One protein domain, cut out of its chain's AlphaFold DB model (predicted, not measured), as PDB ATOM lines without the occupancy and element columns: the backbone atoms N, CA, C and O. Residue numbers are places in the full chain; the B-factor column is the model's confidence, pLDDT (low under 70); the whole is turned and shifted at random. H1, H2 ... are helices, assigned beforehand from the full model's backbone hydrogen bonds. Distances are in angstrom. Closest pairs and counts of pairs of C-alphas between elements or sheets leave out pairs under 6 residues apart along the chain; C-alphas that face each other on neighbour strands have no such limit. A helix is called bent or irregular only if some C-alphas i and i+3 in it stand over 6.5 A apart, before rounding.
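What this domain is: This is residues 390 to 482 of the 509 residues of an uncharacterized protein of Pseudomicrostroma glucosiphilum (UniProt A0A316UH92). The long bent helix H5 and helix H4 make two sides of an open clamp, with the short helices H1 and H2 between them and H3 packed on H4. The beginning of H5 sticks out, with residues 455 to 461 standing free. The printed part has 93 residues with five named helices, H1 to H5 in chain order, and no named strand; its class is all helix. It is compact, with a radius of gyration of the C-alphas of 13.4 A, yet only just elongated, spanning 40 by 27 by 22 A.

Where its parts are: Find C-alpha 456 at (28.517, -19.022, -56.129), where H5 begins, and C-alpha 480 at (3.133, -27.436, -34.484), where H5 ends; by its hydrogen bonds H5 was assigned as one helix. It is bent, with C-alphas 468 and 471 6.5 A apart: arm H5a is residues 456 to 468, 18.6 A, and arm H5b residues 471 to 480, 14.3 A. H4 is residues 435 to 449, 20.9 A. H1 is residues 390 to 394, H2 402 to 410 and H3 416 to 424.

How they stand to each other: H5a and H5b stand at a steep tilt of 46 degrees. H5b touches H2, closest at C-alphas 478 and 409, 5.7 A, about perpendicular at 72 degrees, only just. H1 only just touches H5b, C-alphas 390 and 473 being closest at 6.3 A. Residues 437 to 441 of H4 only just touch H2, closest at C-alphas 437 and 404, 6.8 A, about perpendicular at 86 degrees. Residues 445 to 448 of H4 only just touch H3, closest at C-alphas 445 and 420, 6.9 A, opposite ways at a steep tilt of 53 degrees. H4 is apart from both arms. Each O i to N i+4 pair is within hydrogen-bond range in H1, H2, H3, H4 and H5b, and 8 of 9 are in H5a.

The domain as a whole: The farthest C-alphas, of Gly 432 and Asp 457, are 40.5 A apart. The printed part has no cut; the H2 to H3 link is tight, the others short. Look for pLDDT under 70 at residues 397 to 403, 426 to 440 and 453 to 460.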
ATOM      1  N   LEU A 390      12.176 -27.817 -41.575       77.81
ATOM      2  CA  LEU A 390      10.897 -27.613 -42.266       77.81
ATOM      3  C   LEU A 390      11.077 -27.098 -43.705       77.81
ATOM      4  O   LEU A 390      10.237 -27.332 -44.574       77.81
ATOM      5  N   CYS A 391      12.161 -26.373 -43.979       79.38
ATOM      6  CA  CYS A 391      12.445 -25.844 -45.309       79.38
ATOM      7  C   CYS A 391      12.677 -26.977 -46.312       79.38
ATOM      8  O   CYS A 391      12.252 -26.866 -47.459       79.38
ATOM      9  N   LEU A 392      13.276 -28.080 -45.859       72.62
ATOM     10  CA  LEU A 392      13.568 -29.251 -46.679       72.62
ATOM     11  C   LEU A 392      12.290 -29.914 -47.224       72.62
ATOM     12  O   LEU A 392      12.219 -30.254 -48.406       72.62
ATOM     13  N   SER A 393      11.235 -29.998 -46.405       70.38
ATOM     14  CA  SER A 393       9.931 -30.488 -46.860       70.38
ATOM     15  C   SER A 393       9.159 -29.455 -47.688       70.38
ATOM     16  O   SER A 393       8.507 -29.806 -48.672       70.38
ATOM     17  N   ARG A 394       9.265 -28.160 -47.354       77.19
ATOM     18  CA  ARG A 394       8.631 -27.071 -48.123       77.19
ATOM     19  C   ARG A 394       9.189 -26.949 -49.542       77.19
ATOM     20  O   ARG A 394       8.426 -26.708 -50.474       77.19
ATOM     21  N   GLU A 395      10.500 -27.102 -49.702       71.62
ATOM     22  CA  GLU A 395      11.179 -27.076 -51.004       71.62
ATOM     23  C   GLU A 395      11.036 -28.408 -51.773       71.62
ATOM     24  O   GLU A 395      11.559 -28.535 -52.874       71.62
ATOM     25  N   LYS A 396      10.238 -29.359 -51.254       70.81
ATOM     26  CA  LYS A 396       9.889 -30.653 -51.871       70.81
ATOM     27  C   LYS A 396      11.057 -31.632 -52.035       70.81
ATOM     28  O   LYS A 396      10.934 -32.580 -52.808       70.81
ATOM     29  N   TYR A 397      12.146 -31.450 -51.291       61.94
ATOM     30  CA  TYR A 397      13.242 -32.425 -51.257       61.94
ATOM     31  C   TYR A 397      12.870 -33.681 -50.460       61.94
ATOM     32  O   TYR A 397      13.371 -34.763 -50.740       61.94
ATOM     33  N   MET A 398      11.944 -33.560 -49.505       63.00
ATOM     34  CA  MET A 398      11.393 -34.692 -48.757       63.00
ATOM     35  C   MET A 398       9.902 -34.481 -48.467       63.00
ATOM     36  O   MET A 398       9.400 -33.355 -48.476       63.00
ATOM     37  N   TRP A 399       9.177 -35.565 -48.193       58.91
ATOM     38  CA  TRP A 399       7.829 -35.489 -47.637       58.91
ATOM     39  C   TRP A 399       7.865 -34.867 -46.229       58.91
ATOM     40  O   TRP A 399       8.844 -35.004 -45.496       58.91
ATOM     41  N   GLN A 400       6.813 -34.133 -45.860       64.00
ATOM     42  CA  GLN A 400       6.733 -33.476 -44.555       64.00
ATOM     43  C   GLN A 400       6.339 -34.495 -43.477       64.00
ATOM     44  O   GLN A 400       5.219 -34.999 -43.492       64.00
ATOM     45  N   ASP A 401       7.257 -34.782 -42.552       68.75
ATOM     46  CA  ASP A 401       7.009 -35.606 -41.362       68.75
ATOM     47  C   ASP A 401       6.708 -34.699 -40.160       68.75
ATOM     48  O   ASP A 401       7.614 -34.239 -39.462       68.75
ATOM     49  N   ASP A 402       5.426 -34.399 -39.944       67.69
ATOM     50  CA  ASP A 402       4.994 -33.494 -38.873       67.69
ATOM     51  C   ASP A 402       5.351 -34.017 -37.476       67.69
ATOM     52  O   ASP A 402       5.750 -33.225 -36.620       67.69
ATOM     53  N   ASP A 403       5.295 -35.332 -37.253       64.31
ATOM     54  CA  ASP A 403       5.630 -35.943 -35.963       64.31
ATOM     55  C   ASP A 403       7.119 -35.774 -35.648       64.31
ATOM     56  O   ASP A 403       7.494 -35.383 -34.533       64.31
ATOM     57  N   LEU A 404       7.981 -36.005 -36.644       73.06
ATOM     58  CA  LEU A 404       9.415 -35.784 -36.500       73.06
ATOM     59  C   LEU A 404       9.730 -34.298 -36.295       73.06
ATOM     60  O   LEU A 404      10.511 -33.957 -35.408       73.06
ATOM     61  N   LEU A 405       9.101 -33.398 -37.059       73.81
ATOM     62  CA  LEU A 405       9.303 -31.951 -36.928       73.81
ATOM     63  C   LEU A 405       8.839 -31.421 -35.565       73.81
ATOM     64  O   LEU A 405       9.503 -30.563 -34.983       73.81
ATOM     65  N   VAL A 406       7.745 -31.959 -35.016       70.56
ATOM     66  CA  VAL A 406       7.283 -31.669 -33.651       70.56
ATOM     67  C   VAL A 406       8.300 -32.142 -32.618       70.56
ATOM     68  O   VAL A 406       8.597 -31.419 -31.663       70.56
ATOM     69  N   LYS A 407       8.859 -33.341 -32.794       73.38
ATOM     70  CA  LYS A 407       9.851 -33.900 -31.870       73.38
ATOM     71  C   LYS A 407      11.165 -33.116 -31.896       73.38
ATOM     72  O   LYS A 407      11.692 -32.775 -30.837       73.38
ATOM     73  N   LEU A 408      11.633 -32.736 -33.084       79.75
ATOM     74  CA  LEU A 408      12.774 -31.838 -33.280       79.75
ATOM     75  C   LEU A 408      12.534 -30.470 -32.629       79.75
ATOM     76  O   LEU A 408      13.389 -29.980 -31.893       79.75
ATOM     77  N   ALA A 409      11.339 -29.898 -32.790       80.31
ATOM     78  CA  ALA A 409      10.978 -28.625 -32.170       80.31
ATOM     79  C   ALA A 409      10.973 -28.683 -30.633       80.31
ATOM     80  O   ALA A 409      11.452 -27.749 -29.988       80.31
ATOM     81  N   LYS A 410      10.477 -29.779 -30.039       75.94
ATOM     82  CA  LYS A 410      10.534 -30.022 -28.583       75.94
ATOM     83  C   LYS A 410      11.967 -30.141 -28.069       75.94
ATOM     84  O   LYS A 410      12.261 -29.663 -26.979       75.94
ATOM     85  N   ALA A 411      12.861 -30.700 -28.881       79.06
ATOM     86  CA  ALA A 411      14.295 -30.756 -28.616       79.06
ATOM     87  C   ALA A 411      15.049 -29.451 -28.952       79.06
ATOM     88  O   ALA A 411      16.266 -29.391 -28.804       79.06
ATOM     89  N   SER A 412      14.350 -28.395 -29.383       82.56
ATOM     90  CA  SER A 412      14.934 -27.124 -29.840       82.56
ATOM     91  C   SER A 412      15.889 -27.240 -31.039       82.56
ATOM     92  O   SER A 412      16.764 -26.391 -31.217       82.56
ATOM     93  N   ILE A 413      15.696 -28.251 -31.889       83.94
ATOM     94  CA  ILE A 413      16.452 -28.465 -33.126       83.94
ATOM     95  C   ILE A 413      15.611 -27.946 -34.297       83.94
ATOM     96  O   ILE A 413      14.509 -28.436 -34.542       83.94
ATOM     97  N   PHE A 414      16.115 -26.936 -35.012       83.56
ATOM     98  CA  PHE A 414      15.355 -26.248 -36.065       83.56
ATOM     99  C   PHE A 414      16.077 -26.191 -37.414       83.56
ATOM    100  O   PHE A 414      15.416 -26.092 -38.448       83.56
ATOM    101  N   ASP A 415      17.405 -26.270 -37.431       86.31
ATOM    102  CA  ASP A 415      18.236 -26.219 -38.635       86.31
ATOM    103  C   ASP A 415      18.987 -27.528 -38.892       86.31
ATOM    104  O   ASP A 415      19.314 -28.274 -37.967       86.31
ATOM    105  N   MET A 416      19.244 -27.796 -40.176       83.50
ATOM    106  CA  MET A 416      19.866 -29.045 -40.625       83.50
ATOM    107  C   MET A 416      21.309 -29.193 -40.144       83.50
ATOM    108  O   MET A 416      21.726 -30.301 -39.828       83.50
ATOM    109  N   HIS A 417      22.050 -28.090 -40.006       84.62
ATOM    110  CA  HIS A 417      23.426 -28.123 -39.503       84.62
ATOM    111  C   HIS A 417      23.466 -28.549 -38.029       84.62
ATOM    112  O   HIS A 417      24.237 -29.430 -37.662       84.62
ATOM    113  N   THR A 418      22.587 -27.988 -37.195       84.06
ATOM    114  CA  THR A 418      22.450 -28.396 -35.792       84.06
ATOM    115  C   THR A 418      22.000 -29.852 -35.689       84.06
ATOM    116  O   THR A 418      22.549 -30.598 -34.883       84.06
ATOM    117  N   LEU A 419      21.042 -30.289 -36.514       83.44
ATOM    118  CA  LEU A 419      20.607 -31.689 -36.535       83.44
ATOM    119  C   LEU A 419      21.745 -32.643 -36.928       83.44
ATOM    120  O   LEU A 419      21.916 -33.682 -36.291       83.44
ATOM    121  N   HIS A 420      22.539 -32.277 -37.932       83.25
ATOM    122  CA  HIS A 420      23.712 -33.029 -38.363       83.25
ATOM    123  C   HIS A 420      24.760 -33.105 -37.238       83.25
ATOM    124  O   HIS A 420      25.177 -34.196 -36.861       83.25
ATOM    125  N   ASP A 421      25.096 -31.987 -36.589       81.69
ATOM    126  CA  ASP A 421      26.001 -31.972 -35.426       81.69
ATOM    127  C   ASP A 421      25.501 -32.860 -34.273       81.69
ATOM    128  O   ASP A 421      26.285 -33.528 -33.593       81.69
ATOM    129  N   MET A 422      24.187 -32.876 -34.029       77.44
ATOM    130  CA  MET A 422      23.563 -33.715 -33.003       77.44
ATOM    131  C   MET A 422      23.599 -35.206 -33.351       77.44
ATOM    132  O   MET A 422      23.762 -36.030 -32.447       77.44
ATOM    133  N   TRP A 423      23.458 -35.536 -34.637       78.69
ATOM    134  CA  TRP A 423      23.563 -36.893 -35.163       78.69
ATOM    135  C   TRP A 423      24.980 -37.451 -34.997       78.69
ATOM    136  O   TRP A 423      25.144 -38.510 -34.406       78.69
ATOM    137  N   TYR A 424      26.010 -36.710 -35.419       74.50
ATOM    138  CA  TYR A 424      27.408 -37.167 -35.335       74.50
ATOM    139  C   TYR A 424      27.938 -37.307 -33.907       74.50
ATOM    140  O   TYR A 424      28.893 -38.040 -33.670       74.50
ATOM    141  N   ARG A 425      27.323 -36.610 -32.950       71.38
ATOM    142  CA  ARG A 425      27.673 -36.692 -31.527       71.38
ATOM    143  C   ARG A 425      26.864 -37.740 -30.755       71.38
ATOM    144  O   ARG A 425      26.944 -37.752 -29.529       71.38
ATOM    145  N   ASP A 426      26.045 -38.547 -31.437       63.06
ATOM    146  CA  ASP A 426      25.156 -39.565 -30.853       63.06
ATOM    147  C   ASP A 426      24.229 -39.037 -29.736       63.06
ATOM    148  O   ASP A 426      23.779 -39.762 -28.844       63.06
ATOM    149  N   LYS A 427      23.882 -37.744 -29.776       67.38
ATOM    150  CA  LYS A 427      23.091 -37.091 -28.714       67.38
ATOM    151  C   LYS A 427      21.583 -37.248 -28.885       67.38
ATOM    152  O   LYS A 427      20.828 -36.929 -27.971       67.38
ATOM    153  N   LEU A 428      21.116 -37.743 -30.030       68.62
ATOM    154  CA  LEU A 428      19.683 -37.858 -30.315       68.62
ATOM    155  C   LEU A 428      18.986 -38.877 -29.405       68.62
ATOM    156  O   LEU A 428      17.880 -38.616 -28.935       68.62
ATOM    157  N   GLN A 429      19.645 -39.988 -29.071       67.62
ATOM    158  CA  GLN A 429      19.080 -40.970 -28.137       67.62
ATOM    159  C   GLN A 429      18.894 -40.379 -26.731       67.62
ATOM    160  O   GLN A 429      17.871 -40.614 -26.093       67.62
ATOM    161  N   GLN A 430      19.828 -39.530 -26.285       65.75
ATOM    162  CA  GLN A 430      19.744 -38.822 -24.997       65.75
ATOM    163  C   GLN A 430      18.593 -37.805 -24.959       65.75
ATOM    164  O   GLN A 430      18.080 -37.489 -23.890       65.75
ATOM    165  N   LEU A 431      18.152 -37.322 -26.123       63.25
ATOM    166  CA  LEU A 431      16.989 -36.447 -26.280       63.25
ATOM    167  C   LEU A 431      15.670 -37.218 -26.483       63.25
ATOM    168  O   LEU A 431      14.653 -36.624 -26.841       63.25
ATOM    169  N   GLY A 432      15.674 -38.539 -26.277       57.69
ATOM    170  CA  GLY A 432      14.479 -39.377 -26.361       57.69
ATOM    171  C   GLY A 432      14.043 -39.719 -27.789       57.69
ATOM    172  O   GLY A 432      12.880 -40.072 -28.005       57.69
ATOM    173  N   PHE A 433      14.933 -39.611 -28.782       62.91
ATOM    174  CA  PHE A 433      14.680 -40.112 -30.137       62.91
ATOM    175  C   PHE A 433      14.869 -41.632 -30.163       62.91
ATOM    176  O   PHE A 433      15.940 -42.144 -29.846       62.91
ATOM    177  N   GLY A 434      13.810 -42.359 -30.529       52.84
ATOM    178  CA  GLY A 434      13.850 -43.812 -30.659       52.84
ATOM    179  C   GLY A 434      14.487 -44.247 -31.979       52.84
ATOM    180  O   GLY A 434      14.810 -43.428 -32.839       52.84
ATOM    181  N   LEU A 435      14.621 -45.558 -32.184       49.00
ATOM    182  CA  LEU A 435      15.228 -46.126 -33.397       49.00
ATOM    183  C   LEU A 435      14.498 -45.715 -34.688       49.00
ATOM    184  O   LEU A 435      15.137 -45.460 -35.708       49.00
ATOM    185  N   VAL A 436      13.165 -45.611 -34.639       49.09
ATOM    186  CA  VAL A 436      12.341 -45.166 -35.777       49.09
ATOM    187  C   VAL A 436      12.605 -43.696 -36.095       49.09
ATOM    188  O   VAL A 436      12.799 -43.353 -37.260       49.09
ATOM    189  N   ASP A 437      12.681 -42.844 -35.073       59.97
ATOM    190  CA  ASP A 437      12.975 -41.422 -35.257       59.97
ATOM    191  C   ASP A 437      14.392 -41.231 -35.797       59.97
ATOM    192  O   ASP A 437      14.594 -40.442 -36.708       59.97
ATOM    193  N   CYS A 438      15.363 -42.007 -35.304       66.69
ATOM    194  CA  CYS A 438      16.736 -41.978 -35.802       66.69
ATOM    195  C   CYS A 438      16.815 -42.390 -37.280       66.69
ATOM    196  O   CYS A 438      17.536 -41.767 -38.053       66.69
ATOM    197  N   SER A 439      16.043 -43.395 -37.704       62.72
ATOM    198  CA  SER A 439      15.956 -43.778 -39.121       62.72
ATOM    199  C   SER A 439      15.389 -42.646 -39.986       62.72
ATOM    200  O   SER A 439      15.928 -42.342 -41.049       62.72
ATOM    201  N   ARG A 440      14.344 -41.962 -39.505       67.00
ATOM    202  CA  ARG A 440      13.740 -40.818 -40.204       67.00
ATOM    203  C   ARG A 440      14.666 -39.596 -40.230       67.00
ATOM    204  O   ARG A 440      14.774 -38.945 -41.262       67.00
ATOM    205  N   VAL A 441      15.396 -39.322 -39.145       75.69
ATOM    206  CA  VAL A 441      16.452 -38.292 -39.110       75.69
ATOM    207  C   VAL A 441      17.554 -38.618 -40.112       75.69
ATOM    208  O   VAL A 441      17.988 -37.728 -40.835       75.69
ATOM    209  N   LYS A 442      17.970 -39.885 -40.216       79.19
ATOM    210  CA  LYS A 442      18.949 -40.311 -41.220       79.19
ATOM    211  C   LYS A 442      18.446 -40.044 -42.641       79.19
ATOM    212  O   LYS A 442      19.199 -39.501 -43.434       79.19
ATOM    213  N   GLN A 443      17.186 -40.365 -42.947       72.06
ATOM    214  CA  GLN A 443      16.578 -40.048 -44.250       72.06
ATOM    215  C   GLN A 443      16.556 -38.537 -44.525       72.06
ATOM    216  O   GLN A 443      16.875 -38.118 -45.634       72.06
ATOM    217  N   LEU A 444      16.236 -37.727 -43.510       77.44
ATOM    218  CA  LEU A 444      16.234 -36.267 -43.606       77.44
ATOM    219  C   LEU A 444      17.642 -35.703 -43.869       77.44
ATOM    220  O   LEU A 444      17.786 -34.796 -44.682       77.44
ATOM    221  N   LEU A 445      18.674 -36.245 -43.212       81.44
ATOM    222  CA  LEU A 445      20.072 -35.863 -43.430       81.44
ATOM    223  C   LEU A 445      20.573 -36.300 -44.811       81.44
ATOM    224  O   LEU A 445      21.160 -35.491 -45.513       81.44
ATOM    225  N   THR A 446      20.259 -37.522 -45.255       81.50
ATOM    226  CA  THR A 446      20.615 -37.983 -46.608       81.50
ATOM    227  C   THR A 446      19.979 -37.104 -47.687       81.50
ATOM    228  O   THR A 446      20.671 -36.643 -48.586       81.50
ATOM    229  N   ALA A 447      18.689 -36.775 -47.555       79.19
ATOM    230  CA  ALA A 447      18.011 -35.879 -48.492       79.19
ATOM    231  C   ALA A 447      18.583 -34.450 -48.491       79.19
ATOM    232  O   ALA A 447      18.396 -33.722 -49.460       79.19
ATOM    233  N   TRP A 448      19.237 -34.033 -47.403       84.25
ATOM    234  CA  TRP A 448      19.904 -32.739 -47.284       84.25
ATOM    235  C   TRP A 448      21.300 -32.737 -47.911       84.25
ATOM    236  O   TRP A 448      21.631 -31.793 -48.630       84.25
ATOM    237  N   ASP A 449      22.075 -33.796 -47.678       82.12
ATOM    238  CA  ASP A 449      23.402 -34.002 -48.266       82.12
ATOM    239  C   ASP A 449      23.333 -34.114 -49.801       82.12
ATOM    240  O   ASP A 449      24.233 -33.649 -50.499       82.12
ATOM    241  N   ASP A 450      22.236 -34.665 -50.336       80.12
ATOM    242  CA  ASP A 450      22.003 -34.822 -51.778       80.12
ATOM    243  C   ASP A 450      21.638 -33.504 -52.499       80.12
ATOM    244  O   ASP A 450      21.526 -33.476 -53.731       80.12
ATOM    245  N   ILE A 451      21.432 -32.395 -51.773       77.94
ATOM    246  CA  ILE A 451      21.090 -31.106 -52.389       77.94
ATOM    247  C   ILE A 451      22.365 -30.469 -52.962       77.94
ATOM    248  O   ILE A 451      23.255 -30.098 -52.192       77.94
ATOM    249  N   PRO A 452      22.455 -30.253 -54.289       71.94
ATOM    250  CA  PRO A 452      23.641 -29.662 -54.891       71.94
ATOM    251  C   PRO A 452      23.863 -28.232 -54.381       71.94
ATOM    252  O   PRO A 452      22.917 -27.440 -54.267       71.94
ATOM    253  N   GLU A 453      25.120 -27.877 -54.104       65.94
ATOM    254  CA  GLU A 453      25.487 -26.489 -53.829       65.94
ATOM    255  C   GLU A 453      25.200 -25.631 -55.071       65.94
ATOM    256  O   GLU A 453      25.596 -25.965 -56.188       65.94
ATOM    257  N   ALA A 454      24.465 -24.533 -54.885       64.12
ATOM    258  CA  ALA A 454      24.166 -23.604 -55.971       64.12
ATOM    259  C   ALA A 454      25.450 -22.916 -56.471       64.12
ATOM    260  O   ALA A 454      26.423 -22.786 -55.724       64.12
ATOM    261  N   ALA A 455      25.443 -22.429 -57.719       66.88
ATOM    262  CA  ALA A 455      26.548 -21.629 -58.256       66.88
ATOM    263  C   ALA A 455      26.854 -20.436 -57.322       66.88
ATOM    264  O   ALA A 455      25.914 -19.917 -56.721       66.88
ATOM    265  N   PRO A 456      28.110 -19.967 -57.184       65.44
ATOM    266  CA  PRO A 456      28.517 -19.022 -56.129       65.44
ATOM    267  C   PRO A 456      27.632 -17.767 -56.016       65.44
ATOM    268  O   PRO A 456      27.328 -17.300 -54.914       65.44
ATOM    269  N   ASP A 457      27.170 -17.274 -57.162       62.38
ATOM    270  CA  ASP A 457      26.371 -16.060 -57.318       62.38
ATOM    271  C   ASP A 457      24.909 -16.288 -56.873       62.38
ATOM    272  O   ASP A 457      24.293 -15.457 -56.201       62.38
ATOM    273  N   GLU A 458      24.361 -17.468 -57.174       59.62
ATOM    274  CA  GLU A 458      23.033 -17.909 -56.740       59.62
ATOM    275  C   GLU A 458      23.048 -18.401 -55.285       59.62
ATOM    276  O   GLU A 458      22.090 -18.184 -54.542       59.62
ATOM    277  N   ALA A 459      24.161 -18.980 -54.830       65.50
ATOM    278  CA  ALA A 459      24.345 -19.514 -53.488       65.50
ATOM    279  C   ALA A 459      24.192 -18.439 -52.416       65.50
ATOM    280  O   ALA A 459      23.583 -18.703 -51.380       65.50
ATOM    281  N   GLN A 460      24.677 -17.215 -52.654       69.38
ATOM    282  CA  GLN A 460      24.506 -16.117 -51.698       69.38
ATOM    283  C   GLN A 460      23.045 -15.667 -51.582       69.38
ATOM    284  O   GLN A 460      22.551 -15.494 -50.466       69.38
ATOM    285  N   SER A 461      22.333 -15.531 -52.704       72.88
ATOM    286  CA  SER A 461      20.927 -15.100 -52.703       72.88
ATOM    287  C   SER A 461      19.986 -16.171 -52.132       72.88
ATOM    288  O   SER A 461      19.115 -15.867 -51.312       72.88
ATOM    289  N   ILE A 462      20.209 -17.443 -52.478       72.38
ATOM    290  CA  ILE A 462      19.461 -18.589 -51.950       72.38
ATOM    291  C   ILE A 462      19.740 -18.764 -50.456       72.38
ATOM    292  O   ILE A 462      18.810 -18.971 -49.674       72.38
ATOM    293  N   ARG A 463      21.002 -18.626 -50.029       74.88
ATOM    294  CA  ARG A 463      21.377 -18.681 -48.612       74.88
ATOM    295  C   ARG A 463      20.719 -17.564 -47.813       74.88
ATOM    296  O   ARG A 463      20.164 -17.855 -46.760       74.88
ATOM    297  N   ALA A 464      20.737 -16.321 -48.300       75.12
ATOM    298  CA  ALA A 464      20.073 -15.202 -47.631       75.12
ATOM    299  C   ALA A 464      18.568 -15.469 -47.460       75.12
ATOM    300  O   ALA A 464      18.058 -15.425 -46.343       75.12
ATOM    301  N   ARG A 465      17.886 -15.899 -48.531       77.62
ATOM    302  CA  ARG A 465      16.458 -16.252 -48.495       77.62
ATOM    303  C   ARG A 465      16.146 -17.374 -47.500       77.62
ATOM    304  O   ARG A 465      15.149 -17.304 -46.784       77.62
ATOM    305  N   ARG A 466      16.979 -18.418 -47.454       77.06
ATOM    306  CA  ARG A 466      16.821 -19.533 -46.508       77.06
ATOM    307  C   ARG A 466      17.090 -19.092 -45.069       77.06
ATOM    308  O   ARG A 466      16.357 -19.511 -44.180       77.06
ATOM    309  N   MET A 467      18.064 -18.208 -44.837       74.06
ATOM    310  CA  MET A 467      18.312 -17.625 -43.513       74.06
ATOM    311  C   MET A 467      17.127 -16.795 -43.012       74.06
ATOM    312  O   MET A 467      16.709 -16.973 -41.868       74.06
ATOM    313  N   ASP A 468      16.538 -15.966 -43.873       77.31
ATOM    314  CA  ASP A 468      15.368 -15.152 -43.524       77.31
ATOM    315  C   ASP A 468      14.143 -16.022 -43.182       77.31
ATOM    316  O   ASP A 468      13.331 -15.673 -42.321       77.31
ATOM    317  N   ALA A 469      14.030 -17.201 -43.805       76.38
ATOM    318  CA  ALA A 469      12.935 -18.137 -43.571       76.38
ATOM    319  C   ALA A 469      13.055 -18.936 -42.256       76.38
ATOM    320  O   ALA A 469      12.031 -19.379 -41.731       76.38
ATOM    321  N   ILE A 470      14.253 -19.090 -41.674       77.25
ATOM    322  CA  ILE A 470      14.465 -19.903 -40.457       77.25
ATOM    323  C   ILE A 470      13.670 -19.370 -39.266       77.25
ATOM    324  O   ILE A 470      13.119 -20.156 -38.498       77.25
ATOM    325  N   GLY A 471      13.572 -18.048 -39.106       79.12
ATOM    326  CA  GLY A 471      12.792 -17.458 -38.014       79.12
ATOM    327  C   GLY A 471      11.306 -17.824 -38.101       79.12
ATOM    328  O   GLY A 471      10.694 -18.211 -37.101       79.12
ATOM    329  N   ALA A 472      10.740 -17.759 -39.309       83.56
ATOM    330  CA  ALA A 472       9.355 -18.138 -39.572       83.56
ATOM    331  C   ALA A 472       9.139 -19.653 -39.420       83.56
ATOM    332  O   ALA A 472       8.160 -20.076 -38.803       83.56
ATOM    333  N   ASP A 473      10.077 -20.463 -39.912       80.81
ATOM    334  CA  ASP A 473      10.021 -21.922 -39.829       80.81
ATOM    335  C   ASP A 473      10.133 -22.411 -38.386       80.81
ATOM    336  O   ASP A 473       9.340 -23.245 -37.958       80.81
ATOM    337  N   LYS A 474      11.035 -21.820 -37.598       84.81
ATOM    338  CA  LYS A 474      11.143 -22.064 -36.157       84.81
ATOM    339  C   LYS A 474       9.823 -21.766 -35.456       84.81
ATOM    340  O   LYS A 474       9.333 -22.604 -34.705       84.81
ATOM    341  N   LYS A 475       9.221 -20.599 -35.720       83.81
ATOM    342  CA  LYS A 475       7.930 -20.223 -35.124       83.81
ATOM    343  C   LYS A 475       6.836 -21.226 -35.502       83.81
ATOM    344  O   LYS A 475       6.062 -21.628 -34.638       83.81
ATOM    345  N   LYS A 476       6.802 -21.669 -36.761       82.06
ATOM    346  CA  LYS A 476       5.834 -22.656 -37.256       82.06
ATOM    347  C   LYS A 476       6.042 -24.043 -36.636       82.06
ATOM    348  O   LYS A 476       5.079 -24.640 -36.172       82.06
ATOM    349  N   MET A 477       7.282 -24.517 -36.534       76.62
ATOM    350  CA  MET A 477       7.626 -25.773 -35.855       76.62
ATOM    351  C   MET A 477       7.280 -25.730 -34.357       76.62
ATOM    352  O   MET A 477       6.738 -26.689 -33.814       76.62
ATOM    353  N   GLN A 478       7.518 -24.599 -33.688       77.75
ATOM    354  CA  GLN A 478       7.115 -24.396 -32.292       77.75
ATOM    355  C   GLN A 478       5.588 -24.364 -32.123       77.75
ATOM    356  O   GLN A 478       5.080 -24.899 -31.140       77.75
ATOM    357  N   GLN A 479       4.848 -23.787 -33.074       80.06
ATOM    358  CA  GLN A 479       3.381 -23.838 -33.094       80.06
ATOM    359  C   GLN A 479       2.863 -25.267 -33.308       80.06
ATOM    360  O   GLN A 479       1.983 -25.701 -32.571       80.06
ATOM    361  N   MET A 480       3.445 -26.017 -34.250       72.94
ATOM    362  CA  MET A 480       3.133 -27.436 -34.484       72.94
ATOM    363  C   MET A 480       3.346 -28.276 -33.219       72.94
ATOM    364  O   MET A 480       2.536 -29.140 -32.899       72.94
ATOM    365  N   ALA A 481       4.405 -27.990 -32.460       71.56
ATOM    366  CA  ALA A 481       4.706 -28.684 -31.211       71.56
ATOM    367  C   ALA A 481       3.870 -28.226 -30.003       71.56
ATOM    368  O   ALA A 481       4.058 -28.760 -28.907       71.56
ATOM    369  N   GLY A 482       2.980 -27.243 -30.177       76.94
ATOM    370  CA  GLY A 482       2.192 -26.653 -29.092       76.94
ATOM    371  C   GLY A 482       3.012 -25.815 -28.102       76.94
ATOM    372  O   GLY A 482       2.536 -25.527 -27.010       76.94
TER     373      GLY A 482